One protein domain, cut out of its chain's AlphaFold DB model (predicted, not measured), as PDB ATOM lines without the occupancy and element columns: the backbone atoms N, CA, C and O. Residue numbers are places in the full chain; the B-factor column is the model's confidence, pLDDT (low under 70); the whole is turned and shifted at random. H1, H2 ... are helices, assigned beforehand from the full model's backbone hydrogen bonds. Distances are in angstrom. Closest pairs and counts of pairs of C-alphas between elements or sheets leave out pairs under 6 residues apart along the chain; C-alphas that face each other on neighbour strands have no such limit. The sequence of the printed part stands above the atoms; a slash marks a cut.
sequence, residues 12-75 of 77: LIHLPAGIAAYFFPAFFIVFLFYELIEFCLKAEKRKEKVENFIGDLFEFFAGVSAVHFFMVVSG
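This is residues 12 to 75 of the 77 residues of an uncharacterized protein of Archaeoglobus veneficus (strain DSM 11195 / SNP6) (UniProt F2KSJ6). A long helical hairpin, H2 and H3, makes a rod, and the shorter H1 packs slantwise on H3. Residues 41 to 46 stick out at the hairpin's turn, and residues 69 to 75 at the other end. The printed part has 64 residues with three named helices, H1, H2, H3 in order, and is all helix. It is only just loose, close to compact, with a radius of gyration of the C-alphas of 13.2 A and spans of 47 by 20 by 13 A.

H1, residues 12 to 23, begins at C-alpha 12 (102.068, -2.789, -9.760) and measures 18.8 A. H2, residues 26 to 43, measures 25.8 A. H3, residues 50 to 73, measures 34.0 A and ends at C-alpha 73 (87.401, 4.808, 7.817).

H1 touches H3 at a steep tilt of 46 degrees, the same way; their closest C-alphas, Gly 18 and Phe 60, are 4.3 A apart. H1 and H2 touch only at the corner, closest at the C-alphas of Ala 21 and Phe 27, 5.1 A. H2, with residues 32 to 39 alone, touches residues 50 to 57 of H3 in the hairpin, at a shallow tilt of 19 degrees, opposite ways; the closest C-alphas, Phe 39 and Phe 53, are 6.4 A apart. Every O i to N i+4 pair is within hydrogen-bond range in H2 and H3, and 6 of 8 in H1.

The farthest C-alphas, Lys 45 and Gly 75, are 47.4 A apart. The printed part has no cut and no long link; pLDDT is under 70 at residues 46 to 48.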
ATOM      1  N   LEU A  12     101.980  -3.436 -11.078       89.06
ATOM      2  CA  LEU A  12     102.068  -2.789  -9.760       89.06
ATOM      3  C   LEU A  12     101.930  -1.256  -9.792       89.06
ATOM      4  O   LEU A  12     101.635  -0.676  -8.748       89.06
ATOM      5  N   ILE A  13     102.145  -0.585 -10.934       93.06
ATOM      6  CA  ILE A  13     101.935   0.863 -11.079       93.06
ATOM      7  C   ILE A  13     100.456   1.246 -11.237       93.06
ATOM      8  O   ILE A  13     100.084   2.382 -10.938       93.06
ATOM      9  N   HIS A  14      99.592   0.321 -11.654       94.75
ATOM     10  CA  HIS A  14      98.168   0.579 -11.864       94.75
ATOM     11  C   HIS A  14      97.452   0.850 -10.543       94.75
ATOM     12  O   HIS A  14      96.611   1.741 -10.464       94.75
ATOM     13  N   LEU A  15      97.860   0.175  -9.466       95.38
ATOM     14  CA  LEU A  15      97.325   0.409  -8.127       95.38
ATOM     15  C   LEU A  15      97.582   1.844  -7.607       95.38
ATOM     16  O   LEU A  15      96.613   2.532  -7.271       95.38
ATOM     17  N   PRO A  16      98.823   2.375  -7.571       95.62
ATOM     18  CA  PRO A  16      99.055   3.776  -7.231       95.62
ATOM     19  C   PRO A  16      98.478   4.752  -8.268       95.62
ATOM     20  O   PRO A  16      98.073   5.847  -7.880       95.62
ATOM     21  N   ALA A  17      98.364   4.379  -9.550       95.56
ATOM     22  CA  ALA A  17      97.640   5.188 -10.537       95.56
ATOM     23  C   ALA A  17      96.149   5.324 -10.177       95.56
ATOM     24  O   ALA A  17      95.600   6.423 -10.257       95.56
ATOM     25  N   GLY A  18      95.522   4.250  -9.691       96.44
ATOM     26  CA  GLY A  18      94.168   4.267  -9.139       96.44
ATOM     27  C   GLY A  18      94.040   5.169  -7.911       96.44
ATOM     28  O   GLY A  18      93.117   5.977  -7.824       96.44
ATOM     29  N   ILE A  19      95.006   5.111  -6.988       96.38
ATOM     30  CA  ILE A  19      95.054   6.025  -5.833       96.38
ATOM     31  C   ILE A  19      95.139   7.484  -6.301       96.38
ATOM     32  O   ILE A  19      94.407   8.338  -5.805       96.38
ATOM     33  N   ALA A  20      95.997   7.787  -7.278       96.00
ATOM     34  CA  ALA A  20      96.119   9.134  -7.829       96.00
ATOM     35  C   ALA A  20      94.826   9.593  -8.528       96.00
ATOM     36  O   ALA A  20      94.422  10.748  -8.386       96.00
ATOM     37  N   ALA A  21      94.143   8.689  -9.235       96.75
ATOM     38  CA  ALA A  21      92.898   8.988  -9.932       96.75
ATOM     39  C   ALA A  21      91.731   9.330  -8.997       96.75
ATOM     40  O   ALA A  21      90.830  10.056  -9.407       96.75
ATOM     41  N   TYR A  22      91.763   8.877  -7.740       95.44
ATOM     42  CA  TYR A  22      90.807   9.322  -6.724       95.44
ATOM     43  C   TYR A  22      90.849  10.844  -6.520       95.44
ATOM     44  O   TYR A  22      89.808  11.488  -6.417       95.44
ATOM     45  N   PHE A  23      92.050  11.430  -6.507       95.00
ATOM     46  CA  PHE A  23      92.237  12.879  -6.373       95.00
ATOM     47  C   PHE A  23      92.136  13.611  -7.716       95.00
ATOM     48  O   PHE A  23      91.728  14.770  -7.763       95.00
ATOM     49  N   PHE A  24      92.479  12.934  -8.814       95.75
ATOM     50  CA  PHE A  24      92.476  13.490 -10.166       95.75
ATOM     51  C   PHE A  24      91.720  12.566 -11.136       95.75
ATOM     52  O   PHE A  24      92.350  11.817 -11.886       95.75
ATOM     53  N   PRO A  25      90.375  12.636 -11.200       93.25
ATOM     54  CA  PRO A  25      89.560  11.707 -11.993       93.25
ATOM     55  C   PRO A  25      89.909  11.648 -13.488       93.25
ATOM     56  O   PRO A  25      89.684  10.630 -14.138       93.25
ATOM     57  N   ALA A  26      90.510  12.707 -14.043       93.44
ATOM     58  CA  ALA A  26      90.992  12.728 -15.426       93.44
ATOM     59  C   ALA A  26      92.027  11.625 -15.729       93.44
ATOM     60  O   ALA A  26      92.105  11.159 -16.867       93.44
ATOM     61  N   PHE A  27      92.781  11.160 -14.725       91.50
ATOM     62  CA  PHE A  27      93.727  10.052 -14.886       91.50
ATOM     63  C   PHE A  27      93.053   8.737 -15.248       91.50
ATOM     64  O   PHE A  27      93.671   7.944 -15.947       91.50
ATOM     65  N   PHE A  28      91.790   8.525 -14.870       94.56
ATOM     66  CA  PHE A  28      91.061   7.337 -15.306       94.56
ATOM     67  C   PHE A  28      90.917   7.282 -16.828       94.56
ATOM     68  O   PHE A  28      91.140   6.237 -17.426       94.56
ATOM     69  N   ILE A  29      90.591   8.411 -17.466       95.56
ATOM     70  CA  ILE A  29      90.425   8.465 -18.923       95.56
ATOM     71  C   ILE A  29      91.762   8.170 -19.607       95.56
ATOM     72  O   ILE A  29      91.823   7.336 -20.506       95.56
ATOM     73  N   VAL A  30      92.838   8.817 -19.150       94.81
ATOM     74  CA  VAL A  30      94.190   8.597 -19.687       94.81
ATOM     75  C   VAL A  30      94.606   7.135 -19.527       94.81
ATOM     76  O   VAL A  30      95.063   6.529 -20.492       94.81
ATOM     77  N   PHE A  31      94.397   6.567 -18.340       95.25
ATOM     78  CA  PHE A  31      94.710   5.178 -18.030       95.25
ATOM     79  C   PHE A  31      93.924   4.201 -18.911       95.25
ATOM     80  O   PHE A  31      94.517   3.347 -19.562       95.25
ATOM     81  N   LEU A  32      92.604   4.370 -19.010       95.75
ATOM     82  CA  LEU A  32      91.744   3.485 -19.790       95.75
ATOM     83  C   LEU A  32      92.136   3.457 -21.272       95.75
ATOM     84  O   LEU A  32      92.185   2.387 -21.873       95.75
ATOM     85  N   PHE A  33      92.411   4.619 -21.871       96.19
ATOM     86  CA  PHE A  33      92.850   4.671 -23.265       96.19
ATOM     87  C   PHE A  33      94.260   4.116 -23.450       96.19
ATOM     88  O   PHE A  33      94.501   3.450 -24.454       96.19
ATOM     89  N   TYR A  34      95.168   4.367 -22.508       93.75
ATOM     90  CA  TYR A  34      96.511   3.794 -22.526       93.75
ATOM     91  C   TYR A  34      96.452   2.258 -22.539       93.75
ATOM     92  O   TYR A  34      96.954   1.656 -23.489       93.75
ATOM     93  N   GLU A  35      95.739   1.644 -21.589       93.56
ATOM     94  CA  GLU A  35      95.594   0.183 -21.511       93.56
ATOM     95  C   GLU A  35      94.843  -0.385 -22.716       93.56
ATOM     96  O   GLU A  35      95.197  -1.434 -23.246       93.56
ATOM     97  N   LEU A  36      93.816   0.312 -23.215       93.88
ATOM     98  CA  LEU A  36      93.080  -0.144 -24.394       93.88
ATOM     99  C   LEU A  36      93.969  -0.151 -25.645       93.88
ATOM    100  O   LEU A  36      93.890  -1.077 -26.456       93.88
ATOM    101  N   ILE A  37      94.810   0.873 -25.817       93.69
ATOM    102  CA  ILE A  37      95.771   0.947 -26.920       93.69
ATOM    103  C   ILE A  37      96.840  -0.136 -26.757       93.69
ATOM    104  O   ILE A  37      97.145  -0.828 -27.729       93.69
ATOM    105  N   GLU A  38      97.384  -0.312 -25.552       90.38
ATOM    106  CA  GLU A  38      98.371  -1.348 -25.240       90.38
ATOM    107  C   GLU A  38      97.823  -2.749 -25.540       90.38
ATOM    108  O   GLU A  38      98.436  -3.500 -26.311       90.38
ATOM    109  N   PHE A  39      96.613  -3.033 -25.056       89.94
ATOM    110  CA  PHE A  39      95.878  -4.253 -25.347       89.94
ATOM    111  C   PHE A  39      95.701  -4.449 -26.852       89.94
ATOM    112  O   PHE A  39      96.046  -5.508 -27.366       89.94
ATOM    113  N   CYS A  40      95.239  -3.443 -27.603       89.00
ATOM    114  CA  CYS A  40      95.047  -3.571 -29.054       89.00
ATOM    115  C   CYS A  40      96.366  -3.854 -29.799       89.00
ATOM    116  O   CYS A  40      96.427  -4.767 -30.628       89.00
ATOM    117  N   LEU A  41      97.439  -3.120 -29.482       87.50
ATOM    118  CA  LEU A  41      98.749  -3.262 -30.132       87.50
ATOM    119  C   LEU A  41      99.425  -4.605 -29.821       87.50
ATOM    120  O   LEU A  41     100.156  -5.156 -30.653       87.50
ATOM    121  N   LYS A  42      99.224  -5.145 -28.617       83.06
ATOM    122  CA  LYS A  42      99.781  -6.445 -28.220       83.06
ATOM    123  C   LYS A  42      98.861  -7.617 -28.559       83.06
ATOM    124  O   LYS A  42      99.379  -8.714 -28.801       83.06
ATOM    125  N   ALA A  43      97.550  -7.406 -28.649       76.62
ATOM    126  CA  ALA A  43      96.583  -8.391 -29.132       76.62
ATOM    127  C   ALA A  43      96.857  -8.752 -30.594       76.62
ATOM    128  O   ALA A  43      96.873  -9.936 -30.934       76.62
ATOM    129  N   GLU A  44      97.194  -7.767 -31.436       72.62
ATOM    130  CA  GLU A  44      97.618  -8.001 -32.826       72.62
ATOM    131  C   GLU A  44      98.834  -8.947 -32.903       72.62
ATOM    132  O   GLU A  44      98.931  -9.803 -33.780       72.62
ATOM    133  N   LYS A  45      99.731  -8.875 -31.912       70.50
ATOM    134  CA  LYS A  45     100.927  -9.727 -31.804       70.50
ATOM    135  C   LYS A  45     100.686 -11.045 -31.052       70.50
ATOM    136  O   LYS A  45     101.652 -11.771 -30.814       70.50
ATOM    137  N   ARG A  46      99.443 -11.356 -30.648       66.00
ATOM    138  CA  ARG A  46      99.069 -12.456 -29.724       66.00
ATOM    139  C   ARG A  46      99.867 -12.475 -28.409       66.00
ATOM    140  O   ARG A  46     100.050 -13.537 -27.816       66.00
ATOM    141  N   LYS A  47     100.379 -11.322 -27.970       65.88
ATOM    142  CA  LYS A  47     101.249 -11.211 -26.788       65.88
ATOM    143  C   LYS A  47     100.487 -10.961 -25.493       65.88
ATOM    144  O   LYS A  47     101.015 -11.296 -24.441       65.88
ATOM    145  N   GLU A  48      99.272 -10.426 -25.567       64.06
ATOM    146  CA  GLU A  48      98.477 -10.101 -24.383       64.06
ATOM    147  C   GLU A  48      97.113 -10.788 -24.427       64.06
ATOM    148  O   GLU A  48      96.446 -10.835 -25.464       64.06
ATOM    149  N   LYS A  49      96.726 -11.379 -23.297       81.56
ATOM    150  CA  LYS A  49      95.423 -12.017 -23.119       81.56
ATOM    151  C   LYS A  49      94.454 -10.993 -22.545       81.56
ATOM    152  O   LYS A  49      94.846 -10.185 -21.715       81.56
ATOM    153  N   VAL A  50      93.172 -11.122 -22.891       86.56
ATOM    154  CA  VAL A  50      92.076 -10.357 -22.257       86.56
ATOM    155  C   VAL A  50      92.144 -10.451 -20.724       86.56
ATOM    156  O   VAL A  50      91.809  -9.507 -20.027       86.56
ATOM    157  N   GLU A  51      92.620 -11.583 -20.202       88.25
ATOM    158  CA  GLU A  51      92.841 -11.830 -18.773       88.25
ATOM    159  C   GLU A  51      93.772 -10.819 -18.092       88.25
ATOM    160  O   GLU A  51      93.538 -10.522 -16.924       88.25
ATOM    161  N   ASN A  52      94.780 -10.308 -18.807       88.31
ATOM    162  CA  ASN A  52      95.761  -9.362 -18.276       88.31
ATOM    163  C   ASN A  52      95.203  -7.938 -18.330       88.31
ATOM    164  O   ASN A  52      95.117  -7.309 -17.291       88.31
ATOM    165  N   PHE A  53      94.641  -7.517 -19.469       91.12
ATOM    166  CA  PHE A  53      93.952  -6.224 -19.589       91.12
ATOM    167  C   PHE A  53      92.852  -6.027 -18.528       91.12
ATOM    168  O   PHE A  53      92.727  -4.972 -17.911       91.12
ATOM    169  N   ILE A  54      92.037  -7.061 -18.280       93.19
ATOM    170  CA  ILE A  54      91.025  -7.015 -17.213       93.19
ATOM    171  C   ILE A  54      91.677  -6.988 -15.821       93.19
ATOM    172  O   ILE A  54      91.128  -6.370 -14.909       93.19
ATOM    173  N   GLY A  55      92.830  -7.638 -15.662       93.56
ATOM    174  CA  GLY A  55      93.669  -7.554 -14.469       93.56
ATOM    175  C   GLY A  55      94.145  -6.133 -14.190       93.56
ATOM    176  O   GLY A  55      93.891  -5.621 -13.105       93.56
ATOM    177  N   ASP A  56      94.703  -5.458 -15.190       93.69
ATOM    178  CA  ASP A  56      95.231  -4.094 -15.079       93.69
ATOM    179  C   ASP A  56      94.129  -3.092 -14.688       93.69
ATOM    180  O   ASP A  56      94.300  -2.259 -13.790       93.69
ATOM    181  N   LEU A  57      92.931  -3.235 -15.274       95.25
ATOM    182  CA  LEU A  57      91.748  -2.478 -14.850       95.25
ATOM    183  C   LEU A  57      91.370  -2.765 -13.391       95.25
ATOM    184  O   LEU A  57      91.030  -1.844 -12.643       95.25
ATOM    185  N   PHE A  58      91.414  -4.031 -12.973       95.69
ATOM    186  CA  PHE A  58      91.106  -4.418 -11.598       95.69
ATOM    187  C   PHE A  58      92.112  -3.821 -10.606       95.69
ATOM    188  O   PHE A  58      91.704  -3.329  -9.557       95.69
ATOM    189  N   GLU A  59      93.402  -3.798 -10.941       96.38
ATOM    190  CA  GLU A  59      94.463  -3.196 -10.120       96.38
ATOM    191  C   GLU A  59      94.244  -1.698  -9.921       96.38
ATOM    192  O   GLU A  59      94.329  -1.197  -8.795       96.38
ATOM    193  N   PHE A  60      93.877  -0.990 -10.989       96.75
ATOM    194  CA  PHE A  60      93.512   0.419 -10.918       96.75
ATOM    195  C   PHE A  60      92.300   0.655 -10.009       96.75
ATOM    196  O   PHE A  60      92.354   1.476  -9.088       96.75
ATOM    197  N   PHE A  61      91.206  -0.083 -10.212       97.06
ATOM    198  CA  PHE A  61      90.009   0.069  -9.379       97.06
ATOM    199  C   PHE A  61      90.240  -0.358  -7.928       97.06
ATOM    200  O   PHE A  61      89.660   0.245  -7.021       97.06
ATOM    201  N   ALA A  62      91.106  -1.342  -7.682       96.75
ATOM    202  CA  ALA A  62      91.532  -1.713  -6.340       96.75
ATOM    203  C   ALA A  62      92.255  -0.547  -5.653       96.75
ATOM    204  O   ALA A  62      91.967  -0.265  -4.493       96.75
ATOM    205  N   GLY A  63      93.109   0.189  -6.372       96.31
ATOM    206  CA  GLY A  63      93.738   1.417  -5.882       96.31
ATOM    207  C   GLY A  63      92.731   2.502  -5.493       96.31
ATOM    208  O   GLY A  63      92.773   3.001  -4.366       96.31
ATOM    209  N   VAL A  64      91.783   2.817  -6.387       97.19
ATOM    210  CA  VAL A  64      90.690   3.781  -6.120       97.19
ATOM    211  C   VAL A  64      89.875   3.357  -4.893       97.19
ATOM    212  O   VAL A  64      89.592   4.164  -4.008       97.19
ATOM    213  N   SER A  65      89.512   2.077  -4.822       97.00
ATOM    214  CA  SER A  65      88.692   1.533  -3.736       97.00
ATOM    215  C   SER A  65      89.440   1.538  -2.406       97.00
ATOM    216  O   SER A  65      88.854   1.873  -1.379       97.00
ATOM    217  N   ALA A  66      90.736   1.214  -2.413       96.50
ATOM    218  CA  ALA A  66      91.575   1.202  -1.221       96.50
ATOM    219  C   ALA A  66      91.711   2.599  -0.608       96.50
ATOM    220  O   ALA A  66      91.525   2.754   0.601       96.50
ATOM    221  N   VAL A  67      91.979   3.626  -1.426       96.69
ATOM    222  CA  VAL A  67      92.056   5.003  -0.918       96.69
ATOM    223  C   VAL A  67      90.690   5.503  -0.464       96.69
ATOM    224  O   VAL A  67      90.597   6.087   0.611       96.69
ATOM    225  N   HIS A  68      89.614   5.211  -1.200       96.31
ATOM    226  CA  HIS A  68      88.273   5.606  -0.778       96.31
ATOM    227  C   HIS A  68      87.896   4.980   0.571       96.31
ATOM    228  O   HIS A  68      87.474   5.685   1.485       96.31
ATOM    229  N   PHE A  69      88.132   3.674   0.735       96.69
ATOM    230  CA  PHE A  69      87.902   2.974   1.996       96.69
ATOM    231  C   PHE A  69      88.726   3.574   3.142       96.69
ATOM    232  O   PHE A  69      88.185   3.831   4.216       96.69
ATOM    233  N   PHE A  70      90.010   3.860   2.909       95.88
ATOM    234  CA  PHE A  70      90.872   4.500   3.901       95.88
ATOM    235  C   PHE A  70      90.343   5.873   4.336       95.88
ATOM    236  O   PHE A  70      90.304   6.158   5.534       95.88
ATOM    237  N   MET A  71      89.903   6.708   3.393       94.94
ATOM    238  CA  MET A  71      89.376   8.048   3.683       94.94
ATOM    239  C   MET A  71      88.074   7.980   4.490       94.94
ATOM    240  O   MET A  71      87.928   8.715   5.468       94.94
ATOM    241  N   VAL A  72      87.175   7.052   4.137       95.50
ATOM    242  CA  VAL A  72      85.919   6.802   4.863       95.50
ATOM    243  C   VAL A  72      86.192   6.333   6.293       95.50
ATOM    244  O   VAL A  72      85.639   6.890   7.237       95.50
ATOM    245  N   VAL A  73      87.075   5.347   6.481       96.12
ATOM    246  CA  VAL A  73      87.401   4.808   7.817       96.12
ATOM    247  C   VAL A  73      88.158   5.824   8.677       96.12
ATOM    248  O   VAL A  73      87.994   5.840   9.896       96.12
ATOM    249  N   SER A  74      88.954   6.696   8.060       95.12
ATOM    250  CA  SER A  74      89.713   7.736   8.765       95.12
ATOM    251  C   SER A  74      88.880   8.979   9.104       95.12
ATOM    252  O   SER A  74      89.390   9.874   9.774       95.12
ATOM    253  N   GLY A  75      87.627   9.067   8.640       91.00
ATOM    254  CA  GLY A  75      86.772  10.243   8.839       91.00
ATOM    255  C   GLY A  75      87.253  11.494   8.095       91.00
ATOM    256  O   GLY A  75      86.981  12.607   8.533       91.00
TER     257      GLY A  75